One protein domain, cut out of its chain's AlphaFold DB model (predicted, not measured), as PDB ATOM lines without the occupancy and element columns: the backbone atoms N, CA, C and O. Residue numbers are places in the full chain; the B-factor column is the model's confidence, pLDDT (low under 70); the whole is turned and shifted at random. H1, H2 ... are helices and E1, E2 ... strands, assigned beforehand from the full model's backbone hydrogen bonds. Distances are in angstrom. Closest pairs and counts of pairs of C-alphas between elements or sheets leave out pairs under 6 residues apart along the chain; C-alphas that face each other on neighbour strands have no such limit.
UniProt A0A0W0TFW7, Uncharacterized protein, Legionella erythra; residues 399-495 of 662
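Overview. This is residues 399 to 495 of the 662 residues of an uncharacterized protein of Legionella erythra (UniProt A0A0W0TFW7). A small three-stranded sheet lies between two long helices, H2 running along its strands on one face and H3 crossing them on the other: three layers, helices on both faces of a sheet. Short H1 sits beside the strands, between H2 and H3, and a long loop, residues 461 to 472, joins those two helices. The 97 printed residues include, in order, E1, E2, E3, H1, H2 and H3; the class is mixed, helices and strands. The sheet, E1 - E2 - E3, is a meander, each strand the antiparallel neighbour of the one before. The whole is compact, with a radius of gyration of the C-alphas of 13.0 A and spans of 38 by 30 by 24 A.

Along the chain. E1, residues 407 to 411, begins at C-alpha (40.819, -6.855, 149.072) and measures 13.0 A. E2, 420 to 425, measures 15.2 A; E3, 431 to 433, 6.9 A; H1, 435 to 439, 6.1 A. H2, 446 to 460, measures 21.0 A. H3, 473 to 489, measures 24.0 A, has a kink of 31 degrees near residue 480 and ends at C-alpha (57.334, -8.258, 150.652).

Arrangement. Hairpin E1 and E2 has N 409 and O 423 within hydrogen-bond range at 2.8 A; hairpin E2 and E3 has N 433 and O 424 at 2.8 A. H2 is on the sheet at a height of 9.6 A; H3 is on the opposite face at 8.5 A. H1 touches H3, the closest C-alphas being Gly 435 and Val 476, 5.1 A apart. Every O i to N i+4 pair is within range in H1 and H2, and 11 of 13 in H3.

Size, cuts and confidence. The C-alphas farthest apart, of Asp 428 and Tyr 465, are 39.1 A apart. The printed part has no cut, and the link from H2 to H3 is long. Mean pLDDT of the printed part is 75.5; residues 412 to 418 and 459 to 478 are under 70.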
ATOM      1  N   ILE A 399      35.185 -10.165 131.513       87.00
ATOM      2  CA  ILE A 399      35.994 -11.122 132.291       87.00
ATOM      3  C   ILE A 399      36.062 -10.813 133.799       87.00
ATOM      4  O   ILE A 399      36.523 -11.630 134.590       87.00
ATOM      5  N   THR A 400      35.644  -9.611 134.204       86.44
ATOM      6  CA  THR A 400      35.594  -9.188 135.611       86.44
ATOM      7  C   THR A 400      34.208  -9.305 136.234       86.44
ATOM      8  O   THR A 400      34.043  -9.017 137.422       86.44
ATOM      9  N   GLU A 401      33.205  -9.705 135.453       83.31
ATOM     10  CA  GLU A 401      31.861  -9.966 135.947       83.31
ATOM     11  C   GLU A 401      31.880 -11.130 136.949       83.31
ATOM     12  O   GLU A 401      32.601 -12.110 136.789       83.31
ATOM     13  N   GLY A 402      31.134 -10.990 138.046       82.06
ATOM     14  CA  GLY A 402      31.090 -11.988 139.120       82.06
ATOM     15  C   GLY A 402      32.252 -11.942 140.122       82.06
ATOM     16  O   GLY A 402      32.139 -12.546 141.187       82.06
ATOM     17  N   LEU A 403      33.325 -11.182 139.865       88.50
ATOM     18  CA  LEU A 403      34.393 -10.997 140.853       88.50
ATOM     19  C   LEU A 403      33.873 -10.210 142.065       88.50
ATOM     20  O   LEU A 403      33.373  -9.091 141.932       88.50
ATOM     21  N   SER A 404      34.020 -10.785 143.258       89.94
ATOM     22  CA  SER A 404      33.535 -10.216 144.517       89.94
ATOM     23  C   SER A 404      34.444 -10.582 145.693       89.94
ATOM     24  O   SER A 404      35.237 -11.521 145.618       89.94
ATOM     25  N   HIS A 405      34.333  -9.823 146.787       90.69
ATOM     26  CA  HIS A 405      35.097 -10.013 148.029       90.69
ATOM     27  C   HIS A 405      36.616  -9.850 147.888       90.69
ATOM     28  O   HIS A 405      37.384 -10.380 148.691       90.69
ATOM     29  N   PHE A 406      37.069  -9.105 146.884       94.25
ATOM     30  CA  PHE A 406      38.483  -8.783 146.748       94.25
ATOM     31  C   PHE A 406      38.900  -7.827 147.866       94.25
ATOM     32  O   PHE A 406      38.088  -7.108 148.446       94.25
ATOM     33  N   LYS A 407      40.198  -7.799 148.148       91.50
ATOM     34  CA  LYS A 407      40.819  -6.855 149.072       91.50
ATOM     35  C   LYS A 407      41.551  -5.777 148.287       91.50
ATOM     36  O   LYS A 407      42.098  -6.022 147.213       91.50
ATOM     37  N   GLN A 408      41.585  -4.574 148.848       89.94
ATOM     38  CA  GLN A 408      42.394  -3.482 148.315       89.94
ATOM     39  C   GLN A 408      43.889  -3.740 148.547       89.94
ATOM     40  O   GLN A 408      44.309  -4.108 149.646       89.94
ATOM     41  N   CYS A 409      44.704  -3.478 147.528       86.25
ATOM     42  CA  CYS A 409      46.142  -3.306 147.670       86.25
ATOM     43  C   CYS A 409      46.427  -1.812 147.807       86.25
ATOM     44  O   CYS A 409      46.109  -1.038 146.903       86.25
ATOM     45  N   VAL A 410      47.010  -1.396 148.931       82.75
ATOM     46  CA  VAL A 410      47.293   0.015 149.218       82.75
ATOM     47  C   VAL A 410      48.743   0.193 149.637       82.75
ATOM     48  O   VAL A 410      49.259  -0.542 150.475       82.75
ATOM     49  N   TYR A 411      49.391   1.208 149.086       75.56
ATOM     50  CA  TYR A 411      50.690   1.667 149.542       75.56
ATOM     51  C   TYR A 411      50.500   2.669 150.682       75.56
ATOM     52  O   TYR A 411      49.823   3.685 150.521       75.56
ATOM     53  N   LYS A 412      51.091   2.386 151.843       68.75
ATOM     54  CA  LYS A 412      51.145   3.306 152.986       68.75
ATOM     55  C   LYS A 412      52.600   3.691 153.213       68.75
ATOM     56  O   LYS A 412      53.434   2.807 153.389       68.75
ATOM     57  N   THR A 413      52.908   4.987 153.189       57.75
ATOM     58  CA  THR A 413      54.234   5.456 153.619       57.75
ATOM     59  C   THR A 413      54.301   5.511 155.148       57.75
ATOM     60  O   THR A 413      53.277   5.426 155.823       57.75
ATOM     61  N   HIS A 414      55.506   5.662 155.700       49.38
ATOM     62  CA  HIS A 414      55.723   5.881 157.137       49.38
ATOM     63  C   HIS A 414      55.340   7.300 157.611       49.38
ATOM     64  O   HIS A 414      55.496   7.609 158.787       49.38
ATOM     65  N   LEU A 415      54.869   8.163 156.707       47.72
ATOM     66  CA  LEU A 415      54.393   9.516 156.991       47.72
ATOM     67  C   LEU A 415      52.853   9.523 156.966       47.72
ATOM     68  O   LEU A 415      52.256   8.667 156.313       47.72
ATOM     69  N   ASP A 416      52.211  10.512 157.602       55.47
ATOM     70  CA  ASP A 416      50.742  10.725 157.671       55.47
ATOM     71  C   ASP A 416      50.061  11.010 156.304       55.47
ATOM     72  O   ASP A 416      49.068  11.730 156.186       55.47
ATOM     73  N   THR A 417      50.598  10.466 155.217       58.06
ATOM     74  CA  THR A 417      50.013  10.496 153.882       58.06
ATOM     75  C   THR A 417      48.812   9.561 153.796       58.06
ATOM     76  O   THR A 417      48.831   8.445 154.327       58.06
ATOM     77  N   LYS A 418      47.773   9.984 153.067       65.94
ATOM     78  CA  LYS A 418      46.653   9.101 152.725       65.94
ATOM     79  C   LYS A 418      47.181   7.849 151.997       65.94
ATOM     80  O   LYS A 418      48.062   7.992 151.148       65.94
ATOM     81  N   PRO A 419      46.647   6.646 152.286       71.62
ATOM     82  CA  PRO A 419      47.006   5.434 151.556       71.62
ATOM     83  C   PRO A 419      46.806   5.629 150.053       71.62
ATOM     84  O   PRO A 419      45.789   6.191 149.647       71.62
ATOM     85  N   ILE A 420      47.757   5.157 149.248       73.69
ATOM     86  CA  ILE A 420      47.689   5.221 147.788       73.69
ATOM     87  C   ILE A 420      47.181   3.875 147.272       73.69
ATOM     88  O   ILE A 420      47.871   2.864 147.422       73.69
ATOM     89  N   PRO A 421      45.991   3.824 146.660       78.00
ATOM     90  CA  PRO A 421      45.472   2.593 146.085       78.00
ATOM     91  C   PRO A 421      46.302   2.119 144.891       78.00
ATOM     92  O   PRO A 421      46.568   2.894 143.971       78.00
ATOM     93  N   LEU A 422      46.692   0.844 144.909       78.75
ATOM     94  CA  LEU A 422      47.520   0.219 143.877       78.75
ATOM     95  C   LEU A 422      46.736  -0.752 142.980       78.75
ATOM     96  O   LEU A 422      47.024  -0.884 141.796       78.75
ATOM     97  N   GLY A 423      45.726  -1.423 143.529       89.00
ATOM     98  CA  GLY A 423      44.946  -2.429 142.811       89.00
ATOM     99  C   GLY A 423      44.088  -3.247 143.763       89.00
ATOM    100  O   GLY A 423      43.870  -2.844 144.909       89.00
ATOM    101  N   THR A 424      43.619  -4.402 143.307       91.62
ATOM    102  CA  THR A 424      42.838  -5.335 144.131       91.62
ATOM    103  C   THR A 424      43.321  -6.766 143.940       91.62
ATOM    104  O   THR A 424      43.977  -7.081 142.947       91.62
ATOM    105  N   TYR A 425      43.040  -7.637 144.906       93.62
ATOM    106  CA  TYR A 425      43.390  -9.054 144.823       93.62
ATOM    107  C   TYR A 425      42.352  -9.938 145.521       93.62
ATOM    108  O   TYR A 425      41.676  -9.496 146.453       93.62
ATOM    109  N   SER A 426      42.211 -11.178 145.061       94.25
ATOM    110  CA  SER A 426      41.259 -12.149 145.601       94.25
ATOM    111  C   SER A 426      41.643 -12.626 147.012       94.25
ATOM    112  O   SER A 426      42.815 -12.561 147.391       94.25
ATOM    113  N   PRO A 427      40.690 -13.145 147.810       91.31
ATOM    114  CA  PRO A 427      40.958 -13.638 149.166       91.31
ATOM    115  C   PRO A 427      42.047 -14.709 149.278       91.31
ATOM    116  O   PRO A 427      42.735 -14.756 150.292       91.31
ATOM    117  N   ASP A 428      42.188 -15.551 148.257       92.12
ATOM    118  CA  ASP A 428      43.175 -16.632 148.173       92.12
ATOM    119  C   ASP A 428      44.520 -16.185 147.579       92.12
ATOM    120  O   ASP A 428      45.430 -17.001 147.450       92.12
ATOM    121  N   HIS A 429      44.651 -14.900 147.232       92.81
ATOM    122  CA  HIS A 429      45.855 -14.287 146.671       92.81
ATOM    123  C   HIS A 429      46.305 -14.881 145.328       92.81
ATOM    124  O   HIS A 429      47.496 -14.903 145.024       92.81
ATOM    125  N   ARG A 430      45.356 -15.357 144.513       93.56
ATOM    126  CA  ARG A 430      45.648 -15.962 143.203       93.56
ATOM    127  C   ARG A 430      45.177 -15.136 142.015       93.56
ATOM    128  O   ARG A 430      45.752 -15.261 140.937       93.56
ATOM    129  N   ILE A 431      44.191 -14.263 142.203       95.38
ATOM    130  CA  ILE A 431      43.729 -13.319 141.184       95.38
ATOM    131  C   ILE A 431      44.110 -11.907 141.610       95.38
ATOM    132  O   ILE A 431      43.747 -11.457 142.697       95.38
ATOM    133  N   PHE A 432      44.793 -11.183 140.733       95.12
ATOM    134  CA  PHE A 432      45.204  -9.801 140.947       95.12
ATOM    135  C   PHE A 432      44.635  -8.920 139.839       95.12
ATOM    136  O   PHE A 432      44.628  -9.307 138.673       95.12
ATOM    137  N   VAL A 433      44.160  -7.726 140.187       92.31
ATOM    138  CA  VAL A 433      43.642  -6.755 139.220       92.31
ATOM    139  C   VAL A 433      44.521  -5.515 139.232       92.31
ATOM    140  O   VAL A 433      44.705  -4.867 140.266       92.31
ATOM    141  N   TRP A 434      45.033  -5.174 138.053       88.94
ATOM    142  CA  TRP A 434      46.098  -4.197 137.867       88.94
ATOM    143  C   TRP A 434      45.638  -3.000 137.038       88.94
ATOM    144  O   TRP A 434      44.618  -3.032 136.345       88.94
ATOM    145  N   GLY A 435      46.437  -1.933 137.074       79.25
ATOM    146  CA  GLY A 435      46.251  -0.761 136.224       79.25
ATOM    147  C   GLY A 435      44.851  -0.158 136.341       79.25
ATOM    148  O   GLY A 435      44.287  -0.092 137.430       79.25
ATOM    149  N   ALA A 436      44.275   0.270 135.213       75.31
ATOM    150  CA  ALA A 436      42.977   0.944 135.215       75.31
ATOM    151  C   ALA A 436      41.848   0.076 135.820       75.31
ATOM    152  O   ALA A 436      41.023   0.580 136.584       75.31
ATOM    153  N   ALA A 437      41.863  -1.234 135.550       77.94
ATOM    154  CA  ALA A 437      40.930  -2.203 136.121       77.94
ATOM    155  C   ALA A 437      41.055  -2.266 137.657       77.94
ATOM    156  O   ALA A 437      40.061  -2.146 138.373       77.94
ATOM    157  N   GLY A 438      42.286  -2.356 138.170       83.00
ATOM    158  CA  GLY A 438      42.564  -2.359 139.608       83.00
ATOM    159  C   GLY A 438      42.164  -1.047 140.281       83.00
ATOM    160  O   GLY A 438      41.536  -1.056 141.336       83.00
ATOM    161  N   THR A 439      42.437   0.094 139.638       75.56
ATOM    162  CA  THR A 439      42.073   1.424 140.157       75.56
ATOM    163  C   THR A 439      40.564   1.664 140.234       75.56
ATOM    164  O   THR A 439      40.112   2.490 141.021       75.56
ATOM    165  N   LEU A 440      39.750   0.919 139.483       75.81
ATOM    166  CA  LEU A 440      38.298   0.968 139.645       75.81
ATOM    167  C   LEU A 440      37.798   0.191 140.866       75.81
ATOM    168  O   LEU A 440      36.593   0.181 141.101       75.81
ATOM    169  N   GLY A 441      38.673  -0.467 141.629       83.62
ATOM    170  CA  GLY A 441      38.258  -1.288 142.760       83.62
ATOM    171  C   GLY A 441      37.439  -2.500 142.312       83.62
ATOM    172  O   GLY A 441      36.438  -2.834 142.942       83.62
ATOM    173  N   ILE A 442      37.801  -3.118 141.181       87.69
ATOM    174  CA  ILE A 442      37.137  -4.340 140.708       87.69
ATOM    175  C   ILE A 442      37.237  -5.426 141.785       87.69
ATOM    176  O   ILE A 442      38.291  -5.627 142.387       87.69
ATOM    177  N   GLY A 443      36.111  -6.092 142.040       88.25
ATOM    178  CA  GLY A 443      35.968  -7.100 143.089       88.25
ATOM    179  C   GLY A 443      35.673  -6.553 144.491       88.25
ATOM    180  O   GLY A 443      35.323  -7.346 145.363       88.25
ATOM    181  N   LEU A 444      35.777  -5.238 144.731       91.56
ATOM    182  CA  LEU A 444      35.442  -4.634 146.029       91.56
ATOM    183  C   LEU A 444      33.925  -4.485 146.212       91.56
ATOM    184  O   LEU A 444      33.182  -4.298 145.243       91.56
ATOM    185  N   GLY A 445      33.469  -4.484 147.469       90.06
ATOM    186  CA  GLY A 445      32.091  -4.112 147.800       90.06
ATOM    187  C   GLY A 445      31.790  -2.653 147.427       90.06
ATOM    188  O   GLY A 445      32.695  -1.825 147.365       90.06
ATOM    189  N   ALA A 446      30.518  -2.307 147.197       87.62
ATOM    190  CA  ALA A 446      30.125  -0.979 146.696       87.62
ATOM    191  C   ALA A 446      30.682   0.186 147.542       87.62
ATOM    192  O   ALA A 446      31.306   1.097 147.000       87.62
ATOM    193  N   THR A 447      30.536   0.117 148.868       88.56
ATOM    194  CA  THR A 447      31.038   1.147 149.791       88.56
ATOM    195  C   THR A 447      32.565   1.245 149.778       88.56
ATOM    196  O   THR A 447      33.125   2.338 149.734       88.56
ATOM    197  N   GLU A 448      33.260   0.105 149.790       88.56
ATOM    198  CA  GLU A 448      34.727   0.065 149.753       88.56
ATOM    199  C   GLU A 448      35.257   0.620 148.434       88.56
ATOM    200  O   GLU A 448      36.202   1.405 148.427       88.56
ATOM    201  N   LYS A 449      34.601   0.274 147.323       87.19
ATOM    202  CA  LYS A 449      34.903   0.776 145.985       87.19
ATOM    203  C   LYS A 449      34.779   2.295 145.907       87.19
ATOM    204  O   LYS A 449      35.659   2.943 145.350       87.19
ATOM    205  N   GLU A 450      33.724   2.879 146.471       84.94
ATOM    206  CA  GLU A 450      33.555   4.337 146.505       84.94
ATOM    207  C   GLU A 450      34.678   5.027 147.288       84.94
ATOM    208  O   GLU A 450      35.249   6.011 146.813       84.94
ATOM    209  N   ILE A 451      35.045   4.484 148.455       84.94
ATOM    210  CA  ILE A 451      36.157   4.996 149.266       84.94
ATOM    211  C   ILE A 451      37.481   4.872 148.501       84.94
ATOM    212  O   ILE A 451      38.250   5.832 148.443       84.94
ATOM    213  N   PHE A 452      37.726   3.720 147.882       84.44
ATOM    214  CA  PHE A 452      38.931   3.418 147.114       84.44
ATOM    215  C   PHE A 452      39.086   4.359 145.908       84.44
ATOM    216  O   PHE A 452      40.134   4.979 145.721       84.44
ATOM    217  N   ILE A 453      38.014   4.562 145.134       78.31
ATOM    218  CA  ILE A 453      37.995   5.508 144.008       78.31
ATOM    219  C   ILE A 453      38.195   6.944 144.505       78.31
ATOM    220  O   ILE A 453      38.937   7.707 143.888       78.31
ATOM    221  N   LYS A 454      37.587   7.328 145.633       77.75
ATOM    222  CA  LYS A 454      37.790   8.660 146.212       77.75
ATOM    223  C   LYS A 454      39.242   8.884 146.638       77.75
ATOM    224  O   LYS A 454      39.787   9.945 146.363       77.75
ATOM    225  N   GLN A 455      39.895   7.898 147.252       77.44
ATOM    226  CA  GLN A 455      41.320   7.980 147.603       77.44
ATOM    227  C   GLN A 455      42.199   8.155 146.363       77.44
ATOM    228  O   GLN A 455      43.130   8.960 146.367       77.44
ATOM    229  N   ILE A 456      41.872   7.450 145.276       72.94
ATOM    230  CA  ILE A 456      42.521   7.636 143.976       72.94
ATOM    231  C   ILE A 456      42.343   9.077 143.507       72.94
ATOM    232  O   ILE A 456      43.339   9.715 143.184       72.94
ATOM    233  N   GLN A 457      41.119   9.602 143.504       70.25
ATOM    234  CA  GLN A 457      40.821  10.973 143.075       70.25
ATOM    235  C   GLN A 457      41.563  12.015 143.918       70.25
ATOM    236  O   GLN A 457      42.261  12.861 143.365       70.25
ATOM    237  N   ASP A 458      41.492  11.901 145.244       71.44
ATOM    238  CA  ASP A 458      42.191  12.776 146.188       71.44
ATOM    239  C   ASP A 458      43.705  12.784 145.932       71.44
ATOM    240  O   ASP A 458      44.330  13.842 145.932       71.44
ATOM    241  N   HIS A 459      44.296  11.611 145.677       69.12
ATOM    242  CA  HIS A 459      45.711  11.500 145.339       69.12
ATOM    243  C   HIS A 459      46.028  12.128 143.973       69.12
ATOM    244  O   HIS A 459      47.022  12.838 143.858       69.12
ATOM    245  N   ALA A 460      45.174  11.944 142.956       60.81
ATOM    246  CA  ALA A 460      45.351  12.571 141.635       60.81
ATOM    247  C   ALA A 460      45.422  14.095 141.752       60.81
ATOM    248  O   ALA A 460      46.300  14.724 141.171       60.81
ATOM    249  N   ASN A 461      44.517  14.655 142.553       58.00
ATOM    250  CA  ASN A 461      44.380  16.089 142.772       58.00
ATOM    251  C   ASN A 461      45.532  16.688 143.597       58.00
ATOM    252  O   ASN A 461      45.637  17.907 143.690       58.00
ATOM    253  N   SER A 462      46.376  15.854 144.217       57.19
ATOM    254  CA  SER A 462      47.521  16.309 145.015       57.19
ATOM    255  C   SER A 462      48.789  16.587 144.197       57.19
ATOM    256  O   SER A 462      49.714  17.203 144.720       57.19
ATOM    257  N   PHE A 463      48.841  16.172 142.926       49.25
ATOM    258  CA  PHE A 463      50.007  16.372 142.064       49.25
ATOM    259  C   PHE A 463      49.876  17.625 141.183       49.25
ATOM    260  O   PHE A 463      48.784  17.915 140.686       49.25
ATOM    261  N   PRO A 464      50.978  18.355 140.933       40.62
ATOM    262  CA  PRO A 464      50.970  19.493 140.028       40.62
ATOM    263  C   PRO A 464      50.908  19.069 138.543       40.62
ATOM    264  O   PRO A 464      51.665  18.230 138.065       40.62
ATOM    265  N   TYR A 465      50.014  19.745 137.821       41.44
ATOM    266  CA  TYR A 465      49.994  20.003 136.377       41.44
ATOM    267  C   TYR A 465      49.576  18.917 135.373       41.44
ATOM    268  O   TYR A 465      48.674  19.196 134.588       41.44
ATOM    269  N   GLU A 466      50.121  17.702 135.369       38.81
ATOM    270  CA  GLU A 466      49.922  16.813 134.193       38.81
ATOM    271  C   GLU A 466      49.432  15.393 134.517       38.81
ATOM    272  O   GLU A 466      49.060  14.631 133.622       38.81
ATOM    273  N   SER A 467      49.317  15.044 135.800       37.75
ATOM    274  CA  SER A 467      48.887  13.712 136.247       37.75
ATOM    275  C   SER A 467      47.423  13.627 136.699       37.75
ATOM    276  O   SER A 467      47.008  12.573 137.187       37.75
ATOM    277  N   MET A 468      46.612  14.688 136.559       37.22
ATOM    278  CA  MET A 468      45.215  14.667 137.044       37.22
ATOM    279  C   MET A 468      44.252  13.894 136.116       37.22
ATOM    280  O   MET A 468      43.033  13.971 136.265       37.22
ATOM    281  N   ALA A 469      44.771  13.124 135.152       39.75
ATOM    282  CA  ALA A 469      43.948  12.202 134.389       39.75
ATOM    283  C   ALA A 469      43.365  11.147 135.342       39.75
ATOM    284  O   ALA A 469      44.071  10.301 135.896       39.75
ATOM    285  N   LEU A 470      42.045  11.199 135.531       37.84
ATOM    286  CA  LEU A 470      41.288  10.293 136.400       37.84
ATOM    287  C   LEU A 470      41.416   8.804 136.004       37.84
ATOM    288  O   LEU A 470      41.102   7.937 136.815       37.84
ATOM    289  N   GLY A 471      41.920   8.497 134.800       41.91
ATOM    290  CA  GLY A 471      42.501   7.195 134.440       41.91
ATOM    291  C   GLY A 471      44.015   7.365 134.298       41.91
ATOM    292  O   GLY A 471      44.477   8.212 133.562       41.91
ATOM    293  N   GLY A 472      44.875   6.663 135.014       45.69
ATOM    294  CA  GLY A 472      45.093   5.241 134.812       45.69
ATOM    295  C   GLY A 472      46.551   4.978 134.418       45.69
ATOM    296  O   GLY A 472      47.204   4.221 135.117       45.69
ATOM    297  N   ILE A 473      47.116   5.630 133.388       42.75
ATOM    298  CA  ILE A 473      48.395   5.159 132.807       42.75
ATOM    299  C   ILE A 473      49.659   5.715 133.491       42.75
ATOM    300  O   ILE A 473      50.524   4.918 133.843       42.75
ATOM    301  N   PHE A 474      49.721   7.008 133.846       41.75
ATOM    302  CA  PHE A 474      50.805   7.531 134.710       41.75
ATOM    303  C   PHE A 474      50.837   6.893 136.099       41.75
ATOM    304  O   PHE A 474      51.866   6.874 136.766       41.75
ATOM    305  N   ARG A 475      49.700   6.346 136.543       53.34
ATOM    306  CA  ARG A 475      49.689   5.509 137.735       53.34
ATOM    307  C   ARG A 475      50.327   4.175 137.433       53.34
ATOM    308  O   ARG A 475      51.164   3.775 138.212       53.34
ATOM    309  N   VAL A 476      49.992   3.505 136.334       56.72
ATOM    310  CA  VAL A 476      50.477   2.148 136.036       56.72
ATOM    311  C   VAL A 476      52.009   2.037 136.089       56.72
ATOM    312  O   VAL A 476      52.494   1.096 136.710       56.72
ATOM    313  N   SER A 477      52.767   2.986 135.525       58.28
ATOM    314  CA  SER A 477      54.244   2.937 135.514       58.28
ATOM    315  C   SER A 477      54.888   3.005 136.902       58.28
ATOM    316  O   SER A 477      55.966   2.454 137.099       58.28
ATOM    317  N   TRP A 478      54.226   3.629 137.877       67.62
ATOM    318  CA  TRP A 478      54.678   3.668 139.270       67.62
ATOM    319  C   TRP A 478      53.982   2.602 140.130       67.62
ATOM    320  O   TRP A 478      54.621   1.854 140.866       67.62
ATOM    321  N   VAL A 479      52.662   2.493 140.003       73.94
ATOM    322  CA  VAL A 479      51.770   1.607 140.754       73.94
ATOM    323  C   VAL A 479      52.102   0.144 140.523       73.94
ATOM    324  O   VAL A 479      52.110  -0.595 141.501       73.94
ATOM    325  N   ILE A 480      52.376  -0.294 139.286       81.88
ATOM    326  CA  ILE A 480      52.695  -1.706 139.035       81.88
ATOM    327  C   ILE A 480      53.978  -2.109 139.767       81.88
ATOM    328  O   ILE A 480      53.889  -3.035 140.576       81.88
ATOM    329  N   PRO A 481      55.122  -1.411 139.605       79.25
ATOM    330  CA  PRO A 481      56.319  -1.726 140.382       79.25
ATOM    331  C   PRO A 481      56.095  -1.652 141.898       79.25
ATOM    332  O   PRO A 481      56.535  -2.538 142.632       79.25
ATOM    333  N   GLN A 482      55.366  -0.643 142.399       80.44
ATOM    334  CA  GLN A 482      55.072  -0.554 143.837       80.44
ATOM    335  C   GLN A 482      54.202  -1.711 144.333       80.44
ATOM    336  O   GLN A 482      54.439  -2.233 145.421       80.44
ATOM    337  N   MET A 483      53.205  -2.127 143.553       86.19
ATOM    338  CA  MET A 483      52.338  -3.250 143.889       86.19
ATOM    339  C   MET A 483      53.117  -4.558 143.862       86.19
ATOM    340  O   MET A 483      53.033  -5.315 144.824       86.19
ATOM    341  N   CYS A 484      53.935  -4.794 142.833       88.12
ATOM    342  CA  CYS A 484      54.797  -5.972 142.747       88.12
ATOM    343  C   CYS A 484      55.755  -6.034 143.940       88.12
ATOM    344  O   CYS A 484      55.852  -7.069 144.597       88.12
ATOM    345  N   LYS A 485      56.392  -4.912 144.298       84.75
ATOM    346  CA  LYS A 485      57.247  -4.805 145.489       84.75
ATOM    347  C   LYS A 485      56.476  -5.083 146.778       84.75
ATOM    348  O   LYS A 485      56.945  -5.843 147.621       84.75
ATOM    349  N   HIS A 486      55.297  -4.485 146.942       85.00
ATOM    350  CA  HIS A 486      54.464  -4.686 148.124       85.00
ATOM    351  C   HIS A 486      54.038  -6.151 148.268       85.00
ATOM    352  O   HIS A 486      54.221  -6.737 149.330       85.00
ATOM    353  N   LEU A 487      53.542  -6.766 147.193       87.62
ATOM    354  CA  LEU A 487      53.150  -8.173 147.177       87.62
ATOM    355  C   LEU A 487      54.353  -9.107 147.372       87.62
ATOM    356  O   LEU A 487      54.227 -10.108 148.071       87.62
ATOM    357  N   SER A 488      55.530  -8.762 146.839       88.56
ATOM    358  CA  SER A 488      56.770  -9.519 147.062       88.56
ATOM    359  C   SER A 488      57.173  -9.515 148.535       88.56
ATOM    360  O   SER A 488      57.512 -10.562 149.078       88.56
ATOM    361  N   ASN A 489      57.067  -8.366 149.212       85.38
ATOM    362  CA  ASN A 489      57.334  -8.258 150.652       85.38
ATOM    363  C   ASN A 489      56.359  -9.092 151.499       85.38
ATOM    364  O   ASN A 489      56.698  -9.483 152.612       85.38
ATOM    365  N   LEU A 490      55.158  -9.360 150.979       83.94
ATOM    366  CA  LEU A 490      54.169 -10.243 151.599       83.94
ATOM    367  C   LEU A 490      54.349 -11.721 151.205       83.94
ATOM    368  O   LEU A 490      53.579 -12.560 151.659       83.94
ATOM    369  N   GLY A 491      55.324 -12.051 150.349       86.38
ATOM    370  CA  GLY A 491      55.517 -13.404 149.817       86.38
ATOM    371  C   GLY A 491      54.461 -13.839 148.793       86.38
ATOM    372  O   GLY A 491      54.358 -15.025 148.495       86.38
ATOM    373  N   LEU A 492      53.676 -12.901 148.255       85.75
ATOM    374  CA  LEU A 492      52.564 -13.153 147.325       85.75
ATOM    375  C   LEU A 492      52.933 -12.929 145.851       85.75
ATOM    376  O   LEU A 492      52.124 -13.183 144.960       85.75
ATOM    377  N   PHE A 493      54.131 -12.414 145.582       89.00
ATOM    378  CA  PHE A 493      54.626 -12.167 144.231       89.00
ATOM    379  C   PHE A 493      56.069 -12.664 144.106       89.00
ATOM    380  O   PHE A 493      56.858 -12.470 145.038       89.00
ATOM    381  N   PRO A 494      56.434 -13.325 142.992       86.94
ATOM    382  CA  PRO A 494      57.781 -13.843 142.816       86.94
ATOM    383  C   PRO A 494      58.788 -12.691 142.747       86.94
ATOM    384  O   PRO A 494      58.642 -11.763 141.957       86.94
ATOM    385  N   SER A 495      59.853 -12.785 143.540       84.12
ATOM    386  CA  SER A 495      60.993 -11.870 143.476       84.12
ATOM    387  C   SER A 495      62.254 -12.644 143.102       84.12
ATOM    388  O   SER A 495      62.490 -13.753 143.577       84.12
TER     389      SER A 495